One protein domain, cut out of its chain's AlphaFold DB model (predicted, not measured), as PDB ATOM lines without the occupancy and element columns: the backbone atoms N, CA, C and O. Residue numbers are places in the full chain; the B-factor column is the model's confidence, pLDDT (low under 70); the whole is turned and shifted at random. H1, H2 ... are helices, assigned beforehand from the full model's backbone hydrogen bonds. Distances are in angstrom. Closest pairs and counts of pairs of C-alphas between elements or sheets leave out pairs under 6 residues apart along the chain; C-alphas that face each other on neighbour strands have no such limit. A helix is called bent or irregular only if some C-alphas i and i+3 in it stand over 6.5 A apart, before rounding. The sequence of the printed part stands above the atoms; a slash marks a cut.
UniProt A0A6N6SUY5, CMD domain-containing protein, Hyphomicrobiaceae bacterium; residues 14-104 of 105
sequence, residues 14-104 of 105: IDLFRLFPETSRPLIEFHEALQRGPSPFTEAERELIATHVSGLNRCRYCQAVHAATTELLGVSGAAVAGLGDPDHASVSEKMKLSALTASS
ATOM      1  N   ILE A  14       9.093   2.394  12.887       89.88
ATOM      2  CA  ILE A  14       9.164   3.660  12.143       89.88
ATOM      3  C   ILE A  14       7.770   4.103  11.683       89.88
ATOM      4  O   ILE A  14       7.469   5.297  11.695       89.88
ATOM      5  N   ASP A  15       6.899   3.164  11.312       90.94
ATOM      6  CA  ASP A  15       5.529   3.480  10.902       90.94
ATOM      7  C   ASP A  15       4.716   4.034  12.078       90.94
ATOM      8  O   ASP A  15       3.989   5.012  11.920       90.94
ATOM      9  N   LEU A  16       4.921   3.489  13.283       89.44
ATOM     10  CA  LEU A  16       4.344   4.042  14.511       89.44
ATOM     11  C   LEU A  16       4.859   5.456  14.796       89.44
ATOM     12  O   LEU A  16       4.061   6.344  15.091       89.44
ATOM     13  N   PHE A  17       6.165   5.693  14.657       92.88
ATOM     14  CA  PHE A  17       6.735   7.022  14.890       92.88
ATOM     15  C   PHE A  17       6.184   8.083  13.936       92.88
ATOM     16  O   PHE A  17       5.959   9.224  14.340       92.88
ATOM     17  N   ARG A  18       5.914   7.701  12.683       91.38
ATOM     18  CA  ARG A  18       5.286   8.581  11.689       91.38
ATOM     19  C   ARG A  18       3.817   8.866  11.989       91.38
ATOM     20  O   ARG A  18       3.365   9.973  11.723       91.38
ATOM     21  N   LEU A  19       3.080   7.890  12.520       91.94
ATOM     22  CA  LEU A  19       1.663   8.053  12.858       91.94
ATOM     23  C   LEU A  19       1.441   8.897  14.116       91.94
ATOM     24  O   LEU A  19       0.424   9.579  14.217       91.94
ATOM     25  N   PHE A  20       2.390   8.879  15.053       93.62
ATOM     26  CA  PHE A  20       2.291   9.596  16.326       93.62
ATOM     27  C   PHE A  20       3.475  10.555  16.538       93.62
ATOM     28  O   PHE A  20       4.247  10.383  17.486       93.62
ATOM     29  N   PRO A  21       3.656  11.576  15.680       96.12
ATOM     30  CA  PRO A  21       4.836  12.440  15.722       96.12
ATOM     31  C   PRO A  21       4.908  13.289  16.996       96.12
ATOM     32  O   PRO A  21       6.002  13.510  17.508       96.12
ATOM     33  N   GLU A  22       3.767  13.715  17.544       97.50
ATOM     34  CA  GLU A  22       3.721  14.547  18.755       97.50
ATOM     35  C   GLU A  22       4.287  13.836  19.990       97.50
ATOM     36  O   GLU A  22       4.891  14.473  20.849       97.50
ATOM     37  N   THR A  23       4.153  12.509  20.071       95.94
ATOM     38  CA  THR A  23       4.754  11.710  21.150       95.94
ATOM     39  C   THR A  23       6.114  11.140  20.759       95.94
ATOM     40  O   THR A  23       6.998  11.014  21.604       95.94
ATOM     41  N   SER A  24       6.313  10.816  19.481       96.69
ATOM     42  CA  SER A  24       7.528  10.140  19.018       96.69
ATOM     43  C   SER A  24       8.707  11.093  18.853       96.69
ATOM     44  O   SER A  24       9.829  10.711  19.164       96.69
ATOM     45  N   ARG A  25       8.482  12.340  18.420       97.19
ATOM     46  CA  ARG A  25       9.550  13.343  18.290       97.19
ATOM     47  C   ARG A  25      10.287  13.597  19.617       97.19
ATOM     48  O   ARG A  25      11.496  13.378  19.632       97.19
ATOM     49  N   PRO A  26       9.620  13.963  20.732       97.88
ATOM     50  CA  PRO A  26      10.324  14.187  21.996       97.88
ATOM     51  C   PRO A  26      11.003  12.917  22.533       97.88
ATOM     52  O   PRO A  26      12.069  12.998  23.138       97.88
ATOM     53  N   LEU A  27      10.433  11.732  22.281       96.75
ATOM     54  CA  LEU A  27      11.063  10.459  22.637       96.75
ATOM     55  C   LEU A  27      12.374  10.226  21.868       96.75
ATOM     56  O   LEU A  27      13.367   9.807  22.461       96.75
ATOM     57  N   ILE A  28      12.382  10.496  20.561       96.75
ATOM     58  CA  ILE A  28      13.568  10.348  19.705       96.75
ATOM     59  C   ILE A  28      14.637  11.372  20.089       96.75
ATOM     60  O   ILE A  28      15.804  11.014  20.198       96.75
ATOM     61  N   GLU A  29      14.252  12.623  20.344       97.94
ATOM     62  CA  GLU A  29      15.175  13.671  20.797       97.94
ATOM     63  C   GLU A  29      15.837  13.300  22.129       97.94
ATOM     64  O   GLU A  29      17.052  13.425  22.280       97.94
ATOM     65  N   PHE A  30      15.058  12.772  23.077       97.50
ATOM     66  CA  PHE A  30      15.589  12.258  24.336       97.50
ATOM     67  C   PHE A  30      16.551  11.084  24.121       97.50
ATOM     68  O   PHE A  30      17.644  11.071  24.689       97.50
ATOM     69  N   HIS A  31      16.169  10.113  23.287       96.50
ATOM     70  CA  HIS A  31      17.024   8.978  22.949       96.50
ATOM     71  C   HIS A  31      18.354   9.437  22.339       96.50
ATOM     72  O   HIS A  31      19.407   8.937  22.729       96.50
ATOM     73  N   GLU A  32      18.324  10.400  21.419       97.06
ATOM     74  CA  GLU A  32      19.524  10.914  20.764       97.06
ATOM     75  C   GLU A  32      20.431  11.663  21.740       97.06
ATOM     76  O   GLU A  32      21.639  11.421  21.784       97.06
ATOM     77  N   ALA A  33      19.852  12.503  22.600       97.44
ATOM     78  CA  ALA A  33      20.603  13.180  23.650       97.44
ATOM     79  C   ALA A  33      21.303  12.177  24.585       97.44
ATOM     80  O   ALA A  33      22.469  12.372  24.929       97.44
ATOM     81  N   LEU A  34      20.625  11.085  24.956       95.75
ATOM     82  CA  LEU A  34      21.209  10.028  25.779       95.75
ATOM     83  C   LEU A  34      22.304   9.240  25.053       95.75
ATOM     84  O   LEU A  34      23.357   8.983  25.638       95.75
ATOM     85  N   GLN A  35      22.056   8.818  23.812       96.50
ATOM     86  CA  GLN A  35      22.935   7.882  23.110       96.50
ATOM     87  C   GLN A  35      24.103   8.551  22.396       96.50
ATOM     88  O   GLN A  35      25.141   7.910  22.232       96.50
ATOM     89  N   ARG A  36      23.989   9.827  22.014       96.88
ATOM     90  CA  ARG A  36      24.987  10.550  21.203       96.88
ATOM     91  C   ARG A  36      25.488  11.843  21.846       96.88
ATOM     92  O   ARG A  36      26.505  12.382  21.423       96.88
ATOM     93  N   GLY A  37      24.841  12.316  22.910       96.56
ATOM     94  CA  GLY A  37      25.278  13.506  23.637       96.56
ATOM     95  C   GLY A  37      26.589  13.336  24.431       96.56
ATOM     96  O   GLY A  37      27.135  12.228  24.546       96.56
ATOM     97  N   PRO A  38      27.105  14.439  25.014       97.25
ATOM     98  CA  PRO A  38      28.269  14.413  25.897       97.25
ATOM     99  C   PRO A  38      28.038  13.502  27.102       97.25
ATOM    100  O   PRO A  38      27.042  13.628  27.812       97.25
ATOM    101  N   SER A  39      28.971  12.590  27.364       94.81
ATOM    102  CA  SER A  39      28.886  11.687  28.510       94.81
ATOM    103  C   SER A  39      30.251  11.066  28.808       94.81
ATOM    104  O   SER A  39      31.103  10.997  27.921       94.81
ATOM    105  N   PRO A  40      30.487  10.616  30.055       91.75
ATOM    106  CA  PRO A  40      31.712   9.905  30.403       91.75
ATOM    107  C   PRO A  40      31.809   8.535  29.723       91.75
ATOM    108  O   PRO A  40      32.884   7.942  29.730       91.75
ATOM    109  N   PHE A  41      30.699   7.987  29.214       90.75
ATOM    110  CA  PHE A  41      30.661   6.743  28.445       90.75
ATOM    111  C   PHE A  41      30.850   7.011  26.961       90.75
ATOM    112  O   PHE A  41      30.307   7.980  26.438       90.75
ATOM    113  N   THR A  42      31.565   6.128  26.275       92.88
ATOM    114  CA  THR A  42      31.591   6.140  24.808       92.88
ATOM    115  C   THR A  42      30.223   5.744  24.243       92.88
ATOM    116  O   THR A  42      29.416   5.121  24.933       92.88
ATOM    117  N   GLU A  43      29.948   6.068  22.980       95.38
ATOM    118  CA  GLU A  43      28.724   5.608  22.305       95.38
ATOM    119  C   GLU A  43      28.599   4.081  22.344       95.38
ATOM    120  O   GLU A  43      27.538   3.553  22.659       95.38
ATOM    121  N   ALA A  44      29.707   3.368  22.115       92.06
ATOM    122  CA  ALA A  44      29.724   1.911  22.138       92.06
ATOM    123  C   ALA A  44      29.370   1.353  23.526       92.06
ATOM    124  O   ALA A  44      28.602   0.402  23.628       92.06
ATOM    125  N   GLU A  45      29.883   1.972  24.595       89.94
ATOM    126  CA  GLU A  45      29.537   1.623  25.979       89.94
ATOM    127  C   GLU A  45      28.043   1.852  26.268       89.94
ATOM    128  O   GLU A  45      27.410   1.017  26.913       89.94
ATOM    129  N   ARG A  46      27.451   2.942  25.768       93.50
ATOM    130  CA  ARG A  46      26.020   3.234  25.974       93.50
ATOM    131  C   ARG A  46      25.105   2.281  25.205       93.50
ATOM    132  O   ARG A  46      24.119   1.801  25.767       93.50
ATOM    133  N   GLU A  47      25.454   1.945  23.966       94.19
ATOM    134  CA  GLU A  47      24.741   0.934  23.171       94.19
ATOM    135  C   GLU A  47      24.863  -0.460  23.805       94.19
ATOM    136  O   GLU A  47      23.906  -1.236  23.846       94.19
ATOM    137  N   LEU A  48      26.020  -0.764  24.393       89.94
ATOM    138  CA  LEU A  48      26.259  -2.017  25.094       89.94
ATOM    139  C   LEU A  48      25.406  -2.125  26.382       89.94
ATOM    140  O   LEU A  48      24.792  -3.167  26.622       89.94
ATOM    141  N   ILE A  49      25.277  -1.039  27.161       88.88
ATOM    142  CA  ILE A  49      24.330  -0.955  28.295       88.88
ATOM    143  C   ILE A  49      22.890  -1.163  27.806       88.88
ATOM    144  O   ILE A  49      22.160  -1.985  28.365       88.88
ATOM    145  N   ALA A  50      22.480  -0.459  26.746       93.00
ATOM    146  CA  ALA A  50      21.136  -0.573  26.180       93.00
ATOM    147  C   ALA A  50      20.831  -1.997  25.686       93.00
ATOM    148  O   ALA A  50      19.725  -2.501  25.896       93.00
ATOM    149  N   THR A  51      21.820  -2.675  25.102       90.56
ATOM    150  CA  THR A  51      21.722  -4.078  24.689       90.56
ATOM    151  C   THR A  51      21.457  -4.995  25.883       90.56
ATOM    152  O   THR A  51      20.523  -5.800  25.843       90.56
ATOM    153  N   HIS A  52      22.235  -4.851  26.960       86.94
ATOM    154  CA  HIS A  52      22.082  -5.658  28.172       86.94
ATOM    155  C   HIS A  52      20.718  -5.443  28.842       86.94
ATOM    156  O   HIS A  52      19.976  -6.404  29.046       86.94
ATOM    157  N   VAL A  53      20.336  -4.185  29.093       87.75
ATOM    158  CA  VAL A  53      19.038  -3.831  29.699       87.75
ATOM    159  C   VAL A  53      17.869  -4.324  28.842       87.75
ATOM    160  O   VAL A  53      16.886  -4.853  29.362       87.75
ATOM    161  N   SER A  54      17.971  -4.213  27.514       91.81
ATOM    162  CA  SER A  54      16.952  -4.746  26.601       91.81
ATOM    163  C   SER A  54      16.826  -6.267  26.697       91.81
ATOM    164  O   SER A  54      15.715  -6.792  26.605       91.81
ATOM    165  N   GLY A  55      17.945  -6.968  26.910       87.38
ATOM    166  CA  GLY A  55      17.984  -8.405  27.173       87.38
ATOM    167  C   GLY A  55      17.293  -8.785  28.484       87.38
ATOM    168  O   GLY A  55      16.433  -9.668  28.470       87.38
ATOM    169  N   LEU A  56      17.585  -8.073  29.580       85.94
ATOM    170  CA  LEU A  56      16.910  -8.254  30.876       85.94
ATOM    171  C   LEU A  56      15.392  -8.050  30.753       85.94
ATOM    172  O   LEU A  56      14.604  -8.866  31.228       85.94
ATOM    173  N   ASN A  57      14.981  -7.023  30.005       88.62
ATOM    174  CA  ASN A  57      13.575  -6.723  29.719       88.62
ATOM    175  C   ASN A  57      12.949  -7.623  28.642       88.62
ATOM    176  O   ASN A  57      11.793  -7.427  28.262       88.62
ATOM    177  N   ARG A  58      13.695  -8.603  28.113       91.81
ATOM    178  CA  ARG A  58      13.251  -9.540  27.066       91.81
ATOM    179  C   ARG A  58      12.721  -8.834  25.809       91.81
ATOM    180  O   ARG A  58      11.924  -9.399  25.052       91.81
ATOM    181  N   CYS A  59      13.185  -7.612  25.549       93.12
ATOM    182  CA  CYS A  59      12.822  -6.838  24.375       93.12
ATOM    183  C   CYS A  59      13.727  -7.218  23.199       93.12
ATOM    184  O   CYS A  59      14.770  -6.609  22.965       93.12
ATOM    185  N   ARG A  60      13.306  -8.227  22.427       91.31
ATOM    186  CA  ARG A  60      14.087  -8.748  21.288       91.31
ATOM    187  C   ARG A  60      14.422  -7.687  20.241       91.31
ATOM    188  O   ARG A  60      15.509  -7.728  19.679       91.31
ATOM    189  N   TYR A  61      13.497  -6.764  19.972       91.56
ATOM    190  CA  TYR A  61      13.714  -5.702  18.989       91.56
ATOM    191  C   TYR A  61      14.841  -4.764  19.432       91.56
ATOM    192  O   TYR A  61      15.823  -4.615  18.711       91.56
ATOM    193  N   CYS A  62      14.731  -4.188  20.635       94.38
ATOM    194  CA  CYS A  62      15.744  -3.267  21.146       94.38
ATOM    195  C   CYS A  62      17.087  -3.976  21.329       94.38
ATOM    196  O   CYS A  62      18.108  -3.460  20.893       94.38
ATOM    197  N   GLN A  63      17.086  -5.195  21.883       92.69
ATOM    198  CA  GLN A  63      18.316  -5.963  22.064       92.69
ATOM    199  C   GLN A  63      19.043  -6.192  20.731       92.69
ATOM    200  O   GLN A  63      20.252  -6.014  20.671       92.69
ATOM    201  N   ALA A  64      18.321  -6.546  19.663       92.25
ATOM    202  CA  ALA A  64      18.925  -6.786  18.355       92.25
ATOM    203  C   ALA A  64      19.490  -5.506  17.718       92.25
ATOM    204  O   ALA A  64      20.609  -5.520  17.213       92.25
ATOM    205  N   VAL A  65      18.737  -4.401  17.749       94.75
ATOM    206  CA  VAL A  65      19.172  -3.129  17.146       94.75
ATOM    207  C   VAL A  65      20.362  -2.532  17.898       94.75
ATOM    208  O   VAL A  65      21.322  -2.096  17.261       94.75
ATOM    209  N   HIS A  66      20.341  -2.553  19.233       94.69
ATOM    210  CA  HIS A  66      21.455  -2.048  20.035       94.69
ATOM    211  C   HIS A  66      22.699  -2.931  19.877       94.69
ATOM    212  O   HIS A  66      23.776  -2.391  19.648       94.69
ATOM    213  N   ALA A  67      22.559  -4.265  19.851       91.38
ATOM    214  CA  ALA A  67      23.693  -5.167  19.624       91.38
ATOM    215  C   ALA A  67      24.368  -4.911  18.268       91.38
ATOM    216  O   ALA A  67      25.587  -4.755  18.201       91.38
ATOM    217  N   ALA A  68      23.576  -4.794  17.197       93.25
ATOM    218  CA  ALA A  68      24.095  -4.468  15.871       93.25
ATOM    219  C   ALA A  68      24.804  -3.101  15.852       93.25
ATOM    220  O   ALA A  68      25.842  -2.939  15.214       93.25
ATOM    221  N   THR A  69      24.276  -2.116  16.582       94.62
ATOM    222  CA  THR A  69      24.889  -0.783  16.681       94.62
ATOM    223  C   THR A  69      26.194  -0.816  17.480       94.62
ATOM    224  O   THR A  69      27.177  -0.203  17.072       94.62
ATOM    225  N   THR A  70      26.249  -1.577  18.575       91.88
ATOM    226  CA  THR A  70      27.469  -1.831  19.352       91.88
ATOM    227  C   THR A  70      28.575  -2.445  18.488       91.88
ATOM    228  O   THR A  70      29.718  -1.989  18.547       91.88
ATOM    229  N   GLU A  71      28.237  -3.426  17.644       90.62
ATOM    230  CA  GLU A  71      29.180  -4.046  16.704       90.62
ATOM    231  C   GLU A  71      29.709  -3.044  15.670       90.62
ATOM    232  O   GLU A  71      30.917  -2.979  15.436       90.62
ATOM    233  N   LEU A  72      28.832  -2.205  15.108       94.12
ATOM    234  CA  LEU A  72      29.222  -1.139  14.177       94.12
ATOM    235  C   LEU A  72      30.153  -0.099  14.816       94.12
ATOM    236  O   LEU A  72      30.980   0.492  14.123       94.12
ATOM    237  N   LEU A  73      30.048   0.106  16.130       93.38
ATOM    238  CA  LEU A  73      30.920   0.994  16.901       93.38
ATOM    239  C   LEU A  73      32.235   0.321  17.346       93.38
ATOM    240  O   LEU A  73      33.010   0.920  18.091       93.38
ATOM    241  N   GLY A  74      32.513  -0.900  16.876       88.06
ATOM    242  CA  GLY A  74      33.798  -1.581  17.052       88.06
ATOM    243  C   GLY A  74      33.899  -2.473  18.291       88.06
ATOM    244  O   GLY A  74      34.988  -2.960  18.599       88.06
ATOM    245  N   VAL A  75      32.796  -2.720  19.002       83.44
ATOM    246  CA  VAL A  75      32.770  -3.653  20.137       83.44
ATOM    247  C   VAL A  75      32.339  -5.034  19.653       83.44
ATOM    248  O   VAL A  75      31.244  -5.213  19.132       83.44
ATOM    249  N   SER A  76      33.202  -6.037  19.836       74.44
ATOM    250  CA  SER A  76      32.919  -7.406  19.384       74.44
ATOM    251  C   SER A  76      31.702  -8.022  20.089       74.44
ATOM    252  O   SER A  76      31.518  -7.828  21.294       74.44
ATOM    253  N   GLY A  77      30.940  -8.862  19.380       64.94
ATOM    254  CA  GLY A  77      29.765  -9.559  19.926       64.94
ATOM    255  C   GLY A  77      30.043 -10.448  21.154       64.94
ATOM    256  O   GLY A  77      29.140 -10.707  21.946       64.94
ATOM    257  N   ALA A  78      31.296 -10.854  21.392       65.06
ATOM    258  CA  ALA A  78      31.688 -11.561  22.616       65.06
ATOM    259  C   ALA A  78      31.509 -10.698  23.883       65.06
ATOM    260  O   ALA A  78      31.084 -11.205  24.920       65.06
ATOM    261  N   ALA A  79      31.752  -9.386  23.791       66.06
ATOM    262  CA  ALA A  79      31.511  -8.450  24.890       66.06
ATOM    263  C   ALA A  79      30.008  -8.249  25.158       66.06
ATOM    264  O   ALA A  79      29.606  -8.055  26.302       66.06
ATOM    265  N   VAL A  80      29.172  -8.357  24.117       61.84
ATOM    266  CA  VAL A  80      27.705  -8.294  24.219       61.84
ATOM    267  C   VAL A  80      27.147  -9.517  24.953       61.84
ATOM    268  O   VAL A  80      26.291  -9.376  25.825       61.84
ATOM    269  N   ALA A  81      27.654 -10.712  24.635       61.62
ATOM    270  CA  ALA A  81      27.249 -11.955  25.293       61.62
ATOM    271  C   ALA A  81      27.682 -12.012  26.770       61.62
ATOM    272  O   ALA A  81      26.961 -12.565  27.600       61.62
ATOM    273  N   GLY A  82      28.830 -11.413  27.101       61.91
ATOM    274  CA  GLY A  82      29.406 -11.445  28.444       61.91
ATOM    275  C   GLY A  82      28.611 -10.687  29.507       61.91
ATOM    276  O   GLY A  82      28.707 -11.028  30.673       61.91
ATOM    277  N   LEU A  83      27.780  -9.698  29.162       63.50
ATOM    278  CA  LEU A  83      27.105  -8.871  30.180       63.50
ATOM    279  C   LEU A  83      26.030  -9.590  30.997       63.50
ATOM    280  O   LEU A  83      25.617  -9.068  32.025       63.50
ATOM    281  N   GLY A  84      25.571 -10.767  30.565       61.50
ATOM    282  CA  GLY A  84      24.736 -11.631  31.409       61.50
ATOM    283  C   GLY A  84      25.489 -12.222  32.609       61.50
ATOM    284  O   GLY A  84      24.850 -12.721  33.528       61.50
ATOM    285  N   ASP A  85      26.821 -12.144  32.590       64.94
ATOM    286  CA  ASP A  85      27.735 -12.578  33.640       64.94
ATOM    287  C   ASP A  85      28.872 -11.537  33.783       64.94
ATOM    288  O   ASP A  85      29.954 -11.686  33.203       64.94
ATOM    289  N   PRO A  86      28.629 -10.418  34.494       59.50
ATOM    290  CA  PRO A  86      29.587  -9.315  34.596       59.50
ATOM    291  C   PRO A  86      30.935  -9.721  35.214       59.50
ATOM    292  O   PRO A  86      31.940  -9.056  34.947       59.50
ATOM    293  N   ASP A  87      30.986 -10.827  35.963       59.66
ATOM    294  CA  ASP A  87      32.222 -11.386  36.520       59.66
ATOM    295  C   ASP A  87      33.101 -12.043  35.443       59.66
ATOM    296  O   ASP A  87      34.309 -12.209  35.637       59.66
ATOM    297  N   HIS A  88      32.530 -12.402  34.289       57.78
ATOM    298  CA  HIS A  88      33.225 -13.030  33.157       57.78
ATOM    299  C   HIS A  88      33.206 -12.184  31.874       57.78
ATOM    300  O   HIS A  88      33.828 -12.547  30.871       57.78
ATOM    301  N   ALA A  89      32.556 -11.021  31.900       64.50
ATOM    302  CA  ALA A  89      32.556 -10.078  30.793       64.50
ATOM    303  C   ALA A  89      33.942  -9.435  30.589       64.50
ATOM    304  O   ALA A  89      34.510  -8.824  31.500       64.50
ATOM    305  N   SER A  90      34.460  -9.474  29.357       66.12
ATOM    306  CA  SER A  90      35.664  -8.737  28.945       66.12
ATOM    307  C   SER A  90      35.364  -7.244  28.714       66.12
ATOM    308  O   SER A  90      35.589  -6.710  27.627       66.12
ATOM    309  N   VAL A  91      34.791  -6.580  29.718       70.25
ATOM    310  CA  VAL A  91      34.407  -5.158  29.705       70.25
ATOM    311  C   VAL A  91      35.108  -4.411  30.841       70.25
ATOM    312  O   VAL A  91      35.586  -5.021  31.798       70.25
ATOM    313  N   SER A  92      35.199  -3.083  30.737       70.94
ATOM    314  CA  SER A  92      35.849  -2.252  31.759       70.94
ATOM    315  C   SER A  92      35.138  -2.350  33.122       70.94
ATOM    316  O   SER A  92      33.932  -2.581  33.186       70.94
ATOM    317  N   GLU A  93      35.851  -2.114  34.229       74.81
ATOM    318  CA  GLU A  93      35.254  -2.105  35.584       74.81
ATOM    319  C   GLU A  93      34.094  -1.108  35.712       74.81
ATOM    320  O   GLU A  93      33.065  -1.384  36.327       74.81
ATOM    321  N   LYS A  94      34.222   0.037  35.036       77.50
ATOM    322  CA  LYS A  94      33.161   1.037  34.906       77.50
ATOM    323  C   LYS A  94      31.882   0.441  34.295       77.50
ATOM    324  O   LYS A  94      30.789   0.749  34.760       77.50
ATOM    325  N   MET A  95      32.015  -0.423  33.287       75.62
ATOM    326  CA  MET A  95      30.890  -1.101  32.637       75.62
ATOM    327  C   MET A  95      30.270  -2.193  33.510       75.62
ATOM    328  O   MET A  95      29.045  -2.310  33.545       75.62
ATOM    329  N   LYS A  96      31.087  -2.950  34.254       70.69
ATOM    330  CA  LYS A  96      30.590  -3.954  35.210       70.69
ATOM    331  C   LYS A  96      29.724  -3.315  36.293       70.69
ATOM    332  O   LYS A  96      28.634  -3.805  36.575       70.69
ATOM    333  N   LEU A  97      30.161  -2.173  36.835       68.06
ATOM    334  CA  LEU A  97      29.398  -1.424  37.836       68.06
ATOM    335  C   LEU A  97      28.034  -0.970  37.293       68.06
ATOM    336  O   LEU A  97      27.017  -1.133  37.965       68.06
ATOM    337  N   SER A  98      27.990  -0.445  36.064       66.69
ATOM    338  CA  SER A  98      26.729  -0.051  35.423       66.69
ATOM    339  C   SER A  98      25.788  -1.241  35.195       66.69
ATOM    340  O   SER A  98      24.597  -1.132  35.489       66.69
ATOM    341  N   ALA A  99      26.299  -2.391  34.744       65.00
ATOM    342  CA  ALA A  99      25.490  -3.599  34.547       65.00
ATOM    343  C   ALA A  99      24.884  -4.132  35.862       65.00
ATOM    344  O   ALA A  99      23.714  -4.516  35.899       65.00
ATOM    345  N   LEU A 100      25.642  -4.074  36.963       60.41
ATOM    346  CA  LEU A 100      25.176  -4.501  38.286       60.41
ATOM    347  C   LEU A 100      23.987  -3.655  38.780       60.41
ATOM    348  O   LEU A 100      23.006  -4.190  39.299       60.41
ATOM    349  N   THR A 101      24.033  -2.335  38.557       64.38
ATOM    350  CA  THR A 101      22.921  -1.434  38.919       64.38
ATOM    351  C   THR A 101      21.664  -1.670  38.084       64.38
ATOM    352  O   THR A 101      20.562  -1.538  38.602       64.38
ATOM    353  N   ALA A 102      21.814  -2.073  36.820       60.53
ATOM    354  CA  ALA A 102      20.692  -2.384  35.936       60.53
ATOM    355  C   ALA A 102      20.016  -3.735  36.240       60.53
ATOM    356  O   ALA A 102      18.899  -3.975  35.787       60.53
ATOM    357  N   SER A 103      20.699  -4.607  36.986       59.75
ATOM    358  CA  SER A 103      20.243  -5.962  37.329       59.75
ATOM    359  C   SER A 103      19.601  -6.060  38.720       59.75
ATOM    360  O   SER A 103      19.151  -7.136  39.111       59.75
ATOM    361  N   SER A 104      19.585  -4.965  39.485       53.25
ATOM    362  CA  SER A 104      18.972  -4.915  40.817       53.25
ATOM    363  C   SER A 104      17.460  -4.654  40.703       53.25
ATOM    364  O   SER A 104      17.072  -3.843  39.861       53.25
TER     365      SER A 104
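Overview. This is residues 14 to 104 of the 105 residues of the protein "CMD domain-containing protein" of Hyphomicrobiaceae bacterium (UniProt A0A6N6SUY5). The longest helix, H2, is an arm that reaches out from a small helical body and ends at its far end in a short hook, H1. The body has H3 in its middle, with H4 folded back beside it as a hairpin, H6 on the other side of H3 from H4, and the short H5 beside H3 and H4. The printed part has 91 residues with six named helices, H1 to H6 in chain order, and no named strand; the class is all helix. The whole is compact, with a radius of gyration of the C-alphas of 13.9 A, yet elongated, spanning 43 by 28 by 28 A, and the arm with its hook makes much of the length.

Along the chain. Find C-alpha 21 at (4.836, 12.440, 15.722); from there H2 runs 21.0 A through residues 21 to 36 to C-alpha 36 at (24.987, 10.550, 21.203). It is neither bent nor irregular, but only just: C-alphas 23 and 26 are 6.2 A apart. Before it lies H1, residues 14 to 19. After it, look for H3 at residues 43 to 56, 20.1 A long, and H4 at residues 60 to 72, 18.4 A long. H5 takes residues 77 to 82, and H6, residues 93 to 102, runs 14.6 A to C-alpha 102 at (20.692, -2.384, 35.936).

Arrangement. With residues 35 to 36 alone, H2 touches residues 43 to 47 of H3, closest at the C-alphas of Gln 35 and Arg 46, 6.3 A, at a steep tilt of 61 degrees. At its other end H2 and H1 only just touch, only at the corner, with 3 pairs of C-alphas within 8 A; the closest are Phe 17 and Ser 24, 5.2 A. H3 is the hub, touching H2, H4, H5 and H6. H3 and H4 form a helical hairpin, running opposite ways at a shallow tilt of 24 degrees, with the C-alphas of Thr 51 and Gln 63 closest at 4.7 A. H6 touches H3 at the C-alphas of Val 53 and Ala 102, their closest, 6.6 A, the same way at a shallow tilt of 34.8 degrees, only just short of steep. H5 only just touches H3, closest at the C-alphas of Leu 48 and Val 80, 6.5 A, and only just touches H4, closest at those of Glu 71 and Gly 77, 6.4 A, each with 3 pairs within 8 A. H4 and H6 are apart, as are H5 and H6. In H1, H3, H4, H5 and H6 every O i to N i+4 pair is within hydrogen-bond range; in H2 it is 10 of 12.

Size, cuts and confidence. The two C-alphas farthest apart, those of Leu 19 and Asp 87, are 43.3 A from each other. Residues 18 to 23, of which 21 to 23 belong to H2, stand free. The printed part has no cut and no long link. Its mean pLDDT is 84.2; look for values under 70 at residues 77 to 90 and 97 to 104.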